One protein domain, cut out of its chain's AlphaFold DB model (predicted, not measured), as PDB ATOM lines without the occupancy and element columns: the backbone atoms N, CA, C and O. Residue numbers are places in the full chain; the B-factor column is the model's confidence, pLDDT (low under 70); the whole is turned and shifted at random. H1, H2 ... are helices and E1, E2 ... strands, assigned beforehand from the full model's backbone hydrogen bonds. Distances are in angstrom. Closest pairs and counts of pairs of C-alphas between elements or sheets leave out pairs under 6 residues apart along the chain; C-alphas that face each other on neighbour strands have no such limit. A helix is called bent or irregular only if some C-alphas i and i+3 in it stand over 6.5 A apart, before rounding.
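What this domain is: This is residues 4 to 68 of the 70 residues of an uncharacterized protein of Desulfonatronospira thiodismutans ASO3-1 (UniProt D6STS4). A small head of short strands and loops holds the first part of the domain, and one long helix, H1, leaves it like a handle, with residues 52 to 68 sticking out free. In the head, E2, E3 and E4 make a small antiparallel sheet, and the stretch before it, with E1, folds back on itself in a short pairing of residues 4 to 5 with residues 12 to 13. The printed part has 65 residues, with four named strands and one named helix in the order E1 E2 E3 E4 H1; the sheet's order is E2 - E3 - E4 and the class is mixed, helices and strands. The whole is loose, with a radius of gyration of the C-alphas of 14.2 A, and elongated, spanning 46 by 26 by 20 A.

How they stand to each other: Near the first printed residue, residues 4 to 5 pair antiparallel with residues 12 to 13 of E1, residues 12 to 14. E1 pairs with no named strand. E2, residues 18 to 20, and E1 meet only through their link. E2 and E3, residues 30 to 33, form an antiparallel hairpin at 134 degrees, with N 19 and O 31 within hydrogen-bond range at 3.1 A. The closest C-alphas of E1 and E3 are those of Asn 13 and Ala 32, 7.6 A apart. E3 and E4, residues 39 to 41, form another antiparallel hairpin at 144 degrees, with N 32 and O 40 at 2.9 A and N 40 and O 32 at 3.1 A, within hydrogen-bond range. E2, E3 and E4 are a meander, each strand the antiparallel neighbour of the one before; E2 and E4 are its edge strands, and they are apart. H1, residues 44 to 67, only grazes the sheet, with its residues 44 to 51. The closest C-alphas of E3 and H1 are those of Val 30 and Glu 47, 6.1 A apart. E1 and H1 are apart. In H1 every O i to N i+4 pair is within hydrogen-bond range.

Where its parts are: E1 begins at C-alpha 12, (-45.205, 28.518, -0.851), and is 6.9 A long from first to last C-alpha. E2 is 6.5 A long, E3 10.0 A and E4 6.9 A. H1 is 34.5 A long and is not bent; it begins at C-alpha 44, (-45.654, 38.711, -14.916), and ends at C-alpha 67, (-30.793, 14.669, -34.770).

The domain as a whole: The two C-alphas farthest apart are those of Glu 8 and His 68, 46.2 A. Without residues 52 to 68 the body has 48 residues and spans 29 by 19 by 15 A. The printed part has no cut. The links E1 to E2, E3 to E4 and E4 to H1 are tight, and the link E2 to E3 is short, with 9 residues. The mean pLDDT of the printed part is 71.8; it is under 70 at residues 15 to 30, 33 to 35 and 67 to 68 of this predicted model.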
ATOM      1  N   THR A   4     -43.686  30.413  -5.792       72.75
ATOM      2  CA  THR A   4     -44.671  31.487  -5.585       72.75
ATOM      3  C   THR A   4     -45.394  31.286  -4.260       72.75
ATOM      4  O   THR A   4     -45.651  30.154  -3.857       72.75
ATOM      5  N   THR A   5     -45.719  32.370  -3.556       76.88
ATOM      6  CA  THR A   5     -46.572  32.287  -2.364       76.88
ATOM      7  C   THR A   5     -48.007  32.509  -2.793       76.88
ATOM      8  O   THR A   5     -48.333  33.564  -3.328       76.88
ATOM      9  N   CYS A   6     -48.876  31.539  -2.533       73.12
ATOM     10  CA  CYS A   6     -50.284  31.717  -2.838       73.12
ATOM     11  C   CYS A   6     -50.917  32.705  -1.841       73.12
ATOM     12  O   CYS A   6     -50.781  32.512  -0.627       73.12
ATOM     13  N   PRO A   7     -51.622  33.736  -2.332       70.56
ATOM     14  CA  PRO A   7     -52.201  34.776  -1.489       70.56
ATOM     15  C   PRO A   7     -53.342  34.267  -0.593       70.56
ATOM     16  O   PRO A   7     -53.476  34.743   0.529       70.56
ATOM     17  N   GLU A   8     -54.106  33.265  -1.037       73.56
ATOM     18  CA  GLU A   8     -55.263  32.731  -0.298       73.56
ATOM     19  C   GLU A   8     -54.850  31.869   0.902       73.56
ATOM     20  O   GLU A   8     -55.381  31.980   2.005       73.56
ATOM     21  N   CYS A   9     -53.875  30.983   0.689       76.38
ATOM     22  CA  CYS A   9     -53.453  29.990   1.674       76.38
ATOM     23  C   CYS A   9     -52.168  30.401   2.424       76.38
ATOM     24  O   CYS A   9     -51.805  29.758   3.412       76.38
ATOM     25  N   GLY A  10     -51.445  31.423   1.941       75.31
ATOM     26  CA  GLY A  10     -50.147  31.870   2.462       75.31
ATOM     27  C   GLY A  10     -49.015  30.847   2.304       75.31
ATOM     28  O   GLY A  10     -47.943  31.009   2.888       75.31
ATOM     29  N   ARG A  11     -49.248  29.759   1.561       75.62
ATOM     30  CA  ARG A  11     -48.282  28.669   1.377       75.62
ATOM     31  C   ARG A  11     -47.430  28.903   0.140       75.62
ATOM     32  O   ARG A  11     -47.914  29.379  -0.883       75.62
ATOM     33  N   VAL A  12     -46.167  28.509   0.250       74.25
ATOM     34  CA  VAL A  12     -45.205  28.518  -0.851       74.25
ATOM     35  C   VAL A  12     -45.453  27.294  -1.733       74.25
ATOM     36  O   VAL A  12     -45.467  26.170  -1.233       74.25
ATOM     37  N   ASN A  13     -45.646  27.515  -3.029       72.00
ATOM     38  CA  ASN A  13     -45.805  26.482  -4.045       72.00
ATOM     39  C   ASN A  13     -44.609  26.490  -4.998       72.00
ATOM     40  O   ASN A  13     -44.026  27.540  -5.283       72.00
ATOM     41  N   ASP A  14     -44.263  25.306  -5.493       70.06
ATOM     42  CA  ASP A  14     -43.241  25.146  -6.518       70.06
ATOM     43  C   ASP A  14     -43.833  25.474  -7.894       70.06
ATOM     44  O   ASP A  14     -44.884  24.951  -8.273       70.06
ATOM     45  N   VAL A  15     -43.134  26.320  -8.647       66.56
ATOM     46  CA  VAL A  15     -43.459  26.707 -10.031       66.56
ATOM     47  C   VAL A  15     -43.313  25.506 -10.984       66.56
ATOM     48  O   VAL A  15     -43.769  25.532 -12.119       66.56
ATOM     49  N   ALA A  16     -42.748  24.386 -10.537       65.25
ATOM     50  CA  ALA A  16     -42.824  23.123 -11.265       65.25
ATOM     51  C   ALA A  16     -44.245  22.519 -11.298       65.25
ATOM     52  O   ALA A  16     -44.526  21.685 -12.152       65.25
ATOM     53  N   SER A  17     -45.142  22.916 -10.385       64.62
ATOM     54  CA  SER A  17     -46.512  22.373 -10.270       64.62
ATOM     55  C   SER A  17     -47.563  23.224 -10.996       64.62
ATOM     56  O   SER A  17     -48.747  23.177 -10.663       64.62
ATOM     57  N   LEU A  18     -47.127  24.049 -11.951       67.81
ATOM     58  CA  LEU A  18     -48.006  24.925 -12.716       67.81
ATOM     59  C   LEU A  18     -48.928  24.137 -13.636       67.81
ATOM     60  O   LEU A  18     -48.540  23.132 -14.233       67.81
ATOM     61  N   VAL A  19     -50.143  24.653 -13.777       65.19
ATOM     62  CA  VAL A  19     -51.134  24.128 -14.707       65.19
ATOM     63  C   VAL A  19     -51.384  25.212 -15.745       65.19
ATOM     64  O   VAL A  19     -51.750  26.338 -15.418       65.19
ATOM     65  N   GLU A  20     -51.146  24.879 -17.009       62.12
ATOM     66  CA  GLU A  20     -51.466  25.764 -18.124       62.12
ATOM     67  C   GLU A  20     -52.977  25.722 -18.366       62.12
ATOM     68  O   GLU A  20     -53.540  24.661 -18.649       62.12
ATOM     69  N   PHE A  21     -53.632  26.876 -18.265       59.97
ATOM     70  CA  PHE A  21     -55.035  27.019 -18.628       59.97
ATOM     71  C   PHE A  21     -55.128  27.744 -19.963       59.97
ATOM     72  O   PHE A  21     -54.707  28.884 -20.114       59.97
ATOM     73  N   ASN A  22     -55.703  27.065 -20.951       52.97
ATOM     74  CA  ASN A  22     -55.853  27.592 -22.308       52.97
ATOM     75  C   ASN A  22     -57.081  28.516 -22.460       52.97
ATOM     76  O   ASN A  22     -57.403  28.949 -23.564       52.97
ATOM     77  N   GLU A  23     -57.796  28.790 -21.366       42.81
ATOM     78  CA  GLU A  23     -59.070  29.509 -21.362       42.81
ATOM     79  C   GLU A  23     -58.971  30.814 -20.567       42.81
ATOM     80  O   GLU A  23     -59.608  30.993 -19.535       42.81
ATOM     81  N   TYR A  24     -58.209  31.771 -21.089       45.16
ATOM     82  CA  TYR A  24     -58.615  33.166 -20.976       45.16
ATOM     83  C   TYR A  24     -58.487  33.803 -22.355       45.16
ATOM     84  O   TYR A  24     -57.427  33.838 -22.977       45.16
ATOM     85  N   VAL A  25     -59.638  34.202 -22.878       44.84
ATOM     86  CA  VAL A  25     -59.822  34.841 -24.178       44.84
ATOM     87  C   VAL A  25     -58.786  35.970 -24.314       44.84
ATOM     88  O   VAL A  25     -58.792  36.896 -23.515       44.84
ATOM     89  N   GLU A  26     -57.889  35.845 -25.301       46.97
ATOM     90  CA  GLU A  26     -56.814  36.790 -25.687       46.97
ATOM     91  C   GLU A  26     -55.452  36.739 -24.958       46.97
ATOM     92  O   GLU A  26     -54.540  37.451 -25.381       46.97
ATOM     93  N   GLY A  27     -55.219  35.859 -23.980       52.50
ATOM     94  CA  GLY A  27     -53.890  35.732 -23.363       52.50
ATOM     95  C   GLY A  27     -53.704  34.395 -22.662       52.50
ATOM     96  O   GLY A  27     -54.503  34.036 -21.804       52.50
ATOM     97  N   GLN A  28     -52.667  33.640 -23.036       59.00
ATOM     98  CA  GLN A  28     -52.316  32.392 -22.356       59.00
ATOM     99  C   GLN A  28     -51.857  32.713 -20.927       59.00
ATOM    100  O   GLN A  28     -50.688  33.006 -20.717       59.00
ATOM    101  N   ALA A  29     -52.774  32.690 -19.962       62.97
ATOM    102  CA  ALA A  29     -52.455  32.937 -18.564       62.97
ATOM    103  C   ALA A  29     -51.934  31.655 -17.904       62.97
ATOM    104  O   ALA A  29     -52.513  30.571 -18.037       62.97
ATOM    105  N   VAL A  30     -50.830  31.777 -17.170       69.62
ATOM    106  CA  VAL A  30     -50.233  30.665 -16.428       69.62
ATOM    107  C   VAL A  30     -50.641  30.781 -14.964       69.62
ATOM    108  O   VAL A  30     -50.327  31.771 -14.302       69.62
ATOM    109  N   ALA A  31     -51.317  29.753 -14.451       70.62
ATOM    110  CA  ALA A  31     -51.780  29.713 -13.071       70.62
ATOM    111  C   ALA A  31     -51.040  28.644 -12.261       70.62
ATOM    112  O   ALA A  31     -50.710  27.552 -12.737       70.62
ATOM    113  N   ALA A  32     -50.808  28.955 -10.990       70.69
ATOM    114  CA  ALA A  32     -50.267  28.022 -10.022       70.69
ATOM    115  C   ALA A  32     -51.391  27.406  -9.190       70.69
ATOM    116  O   ALA A  32     -52.224  28.108  -8.616       70.69
ATOM    117  N   LEU A  33     -51.388  26.079  -9.073       68.00
ATOM    118  CA  LEU A  33     -52.273  25.379  -8.151       68.00
ATOM    119  C   LEU A  33     -51.681  25.467  -6.736       68.00
ATOM    120  O   LEU A  33     -50.609  24.914  -6.478       68.00
ATOM    121  N   CYS A  34     -52.352  26.162  -5.806       68.12
ATOM    122  CA  CYS A  34     -51.982  26.062  -4.392       68.12
ATOM    123  C   CYS A  34     -52.305  24.661  -3.883       68.12
ATOM    124  O   CYS A  34     -53.310  24.046  -4.232       68.12
ATOM    125  N   SER A  35     -51.496  24.195  -2.939       67.44
ATOM    126  CA  SER A  35     -51.792  23.026  -2.110       67.44
ATOM    127  C   SER A  35     -53.102  23.128  -1.294       67.44
ATOM    128  O   SER A  35     -53.512  22.137  -0.696       67.44
ATOM    129  N   CYS A  36     -53.790  24.278  -1.280       70.19
ATOM    130  CA  CYS A  36     -55.165  24.425  -0.782       70.19
ATOM    131  C   CYS A  36     -56.247  24.129  -1.836       70.19
ATOM    132  O   CYS A  36     -57.425  24.186  -1.506       70.19
ATOM    133  N   GLY A  37     -55.859  23.812  -3.074       70.19
ATOM    134  CA  GLY A  37     -56.761  23.528  -4.193       70.19
ATOM    135  C   GLY A  37     -57.179  24.751  -5.010       70.19
ATOM    136  O   GLY A  37     -57.840  24.578  -6.027       70.19
ATOM    137  N   GLU A  38     -56.779  25.959  -4.607       71.69
ATOM    138  CA  GLU A  38     -57.100  27.199  -5.324       71.69
ATOM    139  C   GLU A  38     -56.065  27.506  -6.408       71.69
ATOM    140  O   GLU A  38     -54.856  27.341  -6.206       71.69
ATOM    141  N   LEU A  39     -56.546  27.992  -7.549       71.38
ATOM    142  CA  LEU A  39     -55.711  28.521  -8.620       71.38
ATOM    143  C   LEU A  39     -55.439  29.998  -8.364       71.38
ATOM    144  O   LEU A  39     -56.326  30.740  -7.953       71.38
ATOM    145  N   HIS A  40     -54.210  30.425  -8.619       73.25
ATOM    146  CA  HIS A  40     -53.853  31.835  -8.573       73.25
ATOM    147  C   HIS A  40     -52.965  32.192  -9.754       73.25
ATOM    148  O   HIS A  40     -52.119  31.394 -10.172       73.25
ATOM    149  N   ASP A  41     -53.162  33.406 -10.255       74.25
ATOM    150  CA  ASP A  41     -52.360  33.962 -11.334       74.25
ATOM    151  C   ASP A  41     -50.918  34.159 -10.869       74.25
ATOM    152  O   ASP A  41     -50.642  34.531  -9.719       74.25
ATOM    153  N   LEU A  42     -49.982  33.891 -11.774       74.38
ATOM    154  CA  LEU A  42     -48.581  34.206 -11.550       74.38
ATOM    155  C   LEU A  42     -48.320  35.703 -11.693       74.38
ATOM    156  O   LEU A  42     -49.040  36.426 -12.379       74.38
ATOM    157  N   SER A  43     -47.239  36.170 -11.064       77.88
ATOM    158  CA  SER A  43     -46.723  37.493 -11.405       77.88
ATOM    159  C   SER A  43     -46.165  37.479 -12.839       77.88
ATOM    160  O   SER A  43     -45.680  36.432 -13.289       77.88
ATOM    161  N   PRO A  44     -46.161  38.624 -13.544       79.31
ATOM    162  CA  PRO A  44     -45.654  38.711 -14.916       79.31
ATOM    163  C   PRO A  44     -44.213  38.203 -15.073       79.31
ATOM    164  O   PRO A  44     -43.852  37.628 -16.099       79.31
ATOM    165  N   GLU A  45     -43.371  38.394 -14.054       81.06
ATOM    166  CA  GLU A  45     -41.989  37.913 -14.049       81.06
ATOM    167  C   GLU A  45     -41.931  36.381 -14.031       81.06
ATOM    168  O   GLU A  45     -41.196  35.781 -14.813       81.06
ATOM    169  N   MET A  46     -42.741  35.742 -13.181       78.00
ATOM    170  CA  MET A  46     -42.786  34.282 -13.054       78.00
ATOM    171  C   MET A  46     -43.422  33.622 -14.276       78.00
ATOM    172  O   MET A  46     -42.979  32.563 -14.716       78.00
ATOM    173  N   GLU A  47     -44.439  34.264 -14.845       78.44
ATOM    174  CA  GLU A  47     -45.031  33.856 -16.113       78.44
ATOM    175  C   GLU A  47     -43.993  33.911 -17.247       78.44
ATOM    176  O   GLU A  47     -43.849  32.956 -18.012       78.44
ATOM    177  N   THR A  48     -43.200  34.985 -17.312       82.69
ATOM    178  CA  THR A  48     -42.119  35.120 -18.300       82.69
ATOM    179  C   THR A  48     -41.064  34.023 -18.130       82.69
ATOM    180  O   THR A  48     -40.653  33.406 -19.114       82.69
ATOM    181  N   GLU A  49     -40.637  33.739 -16.895       82.56
ATOM    182  CA  GLU A  49     -39.699  32.647 -16.599       82.56
ATOM    183  C   GLU A  49     -40.247  31.282 -17.033       82.56
ATOM    184  O   GLU A  49     -39.526  30.506 -17.666       82.56
ATOM    185  N   TYR A  50     -41.525  31.011 -16.757       80.12
ATOM    186  CA  TYR A  50     -42.186  29.779 -17.176       80.12
ATOM    187  C   TYR A  50     -42.190  29.617 -18.701       80.12
ATOM    188  O   TYR A  50     -41.774  28.575 -19.214       80.12
ATOM    189  N   TRP A  51     -42.600  30.653 -19.441       80.81
ATOM    190  CA  TRP A  51     -42.635  30.599 -20.904       80.81
ATOM    191  C   TRP A  51     -41.244  30.457 -21.520       80.81
ATOM    192  O   TRP A  51     -41.073  29.685 -22.462       80.81
ATOM    193  N   MET A  52     -40.233  31.141 -20.977       85.62
ATOM    194  CA  MET A  52     -38.848  30.971 -21.426       85.62
ATOM    195  C   MET A  52     -38.361  29.537 -21.223       85.62
ATOM    196  O   MET A  52     -37.769  28.960 -22.134       85.62
ATOM    197  N   GLN A  53     -38.631  28.947 -20.056       84.12
ATOM    198  CA  GLN A  53     -38.230  27.572 -19.772       84.12
ATOM    199  C   GLN A  53     -38.921  26.590 -20.722       84.12
ATOM    200  O   GLN A  53     -38.269  25.727 -21.303       84.12
ATOM    201  N   ARG A  54     -40.221  26.778 -20.961       81.56
ATOM    202  CA  ARG A  54     -40.995  25.942 -21.880       81.56
ATOM    203  C   ARG A  54     -40.519  26.050 -23.329       81.56
ATOM    204  O   ARG A  54     -40.475  25.044 -24.032       81.56
ATOM    205  N   LEU A  55     -40.148  27.248 -23.779       85.06
ATOM    206  CA  LEU A  55     -39.562  27.456 -25.106       85.06
ATOM    207  C   LEU A  55     -38.218  26.737 -25.247       85.06
ATOM    208  O   LEU A  55     -37.970  26.115 -26.279       85.06
ATOM    209  N   LEU A  56     -37.371  26.789 -24.216       86.44
ATOM    210  CA  LEU A  56     -36.108  26.051 -24.193       86.44
ATOM    211  C   LEU A  56     -36.345  24.540 -24.238       86.44
ATOM    212  O   LEU A  56     -35.693  23.849 -25.019       86.44
ATOM    213  N   ASP A  57     -37.296  24.032 -23.458       85.12
ATOM    214  CA  ASP A  57     -37.627  22.607 -23.432       85.12
ATOM    215  C   ASP A  57     -38.163  22.135 -24.794       85.12
ATOM    216  O   ASP A  57     -37.682  21.135 -25.330       85.12
ATOM    217  N   ALA A  58     -39.068  22.904 -25.413       83.25
ATOM    218  CA  ALA A  58     -39.583  22.628 -26.755       83.25
ATOM    219  C   ALA A  58     -38.477  22.672 -27.821       83.25
ATOM    220  O   ALA A  58     -38.412  21.813 -28.700       83.25
ATOM    221  N   GLN A  59     -37.556  23.638 -27.731       87.69
ATOM    222  CA  GLN A  59     -36.404  23.717 -28.629       87.69
ATOM    223  C   GLN A  59     -35.489  22.494 -28.476       87.69
ATOM    224  O   GLN A  59     -34.997  21.952 -29.470       87.69
ATOM    225  N   MET A  60     -35.256  22.047 -27.243       85.75
ATOM    226  CA  MET A  60     -34.451  20.863 -26.955       85.75
ATOM    227  C   MET A  60     -35.122  19.587 -27.474       85.75
ATOM    228  O   MET A  60     -34.439  18.742 -28.057       85.75
ATOM    229  N   GLU A  61     -36.438  19.452 -27.323       84.31
ATOM    230  CA  GLU A  61     -37.224  18.349 -27.882       84.31
ATOM    231  C   GLU A  61     -37.145  18.321 -29.414       84.31
ATOM    232  O   GLU A  61     -36.731  17.312 -29.985       84.31
ATOM    233  N   TRP A  62     -37.375  19.454 -30.078       78.94
ATOM    234  CA  TRP A  62     -37.223  19.573 -31.532       78.94
ATOM    235  C   TRP A  62     -35.813  19.231 -32.004       78.94
ATOM    236  O   TRP A  62     -35.628  18.541 -33.006       78.94
ATOM    237  N   SER A  63     -34.790  19.688 -31.279       79.31
ATOM    238  CA  SER A  63     -33.401  19.376 -31.620       79.31
ATOM    239  C   SER A  63     -33.104  17.878 -31.513       79.31
ATOM    240  O   SER A  63     -32.342  17.348 -32.325       79.31
ATOM    241  N   ARG A  64     -33.729  17.188 -30.549       78.12
ATOM    242  CA  ARG A  64     -33.598  15.745 -30.342       78.12
ATOM    243  C   ARG A  64     -34.256  14.970 -31.478       78.12
ATOM    244  O   ARG A  64     -33.621  14.073 -32.024       78.12
ATOM    245  N   GLU A  65     -35.474  15.344 -31.855       74.88
ATOM    246  CA  GLU A  65     -36.193  14.747 -32.986       74.88
ATOM    247  C   GLU A  65     -35.453  14.966 -34.312       74.88
ATOM    248  O   GLU A  65     -35.361  14.058 -35.133       74.88
ATOM    249  N   ALA A  66     -34.851  16.146 -34.501       72.94
ATOM    250  CA  ALA A  66     -34.106  16.475 -35.712       72.94
ATOM    251  C   ALA A  66     -32.770  15.715 -35.854       72.94
ATOM    252  O   ALA A  66     -32.342  15.455 -36.978       72.94
ATOM    253  N   HIS A  67     -32.096  15.363 -34.748       63.06
ATOM    254  CA  HIS A  67     -30.793  14.669 -34.770       63.06
ATOM    255  C   HIS A  67     -30.884  13.147 -34.572       63.06
ATOM    256  O   HIS A  67     -29.922  12.442 -34.869       63.06
ATOM    257  N   HIS A  68     -32.033  12.635 -34.129       58.38
ATOM    258  CA  HIS A  68     -32.375  11.214 -34.162       58.38
ATOM    259  C   HIS A  68     -33.742  11.011 -34.831       58.38
ATOM    260  O   HIS A  68     -34.687  10.575 -34.168       58.38
TER     261      HIS A  68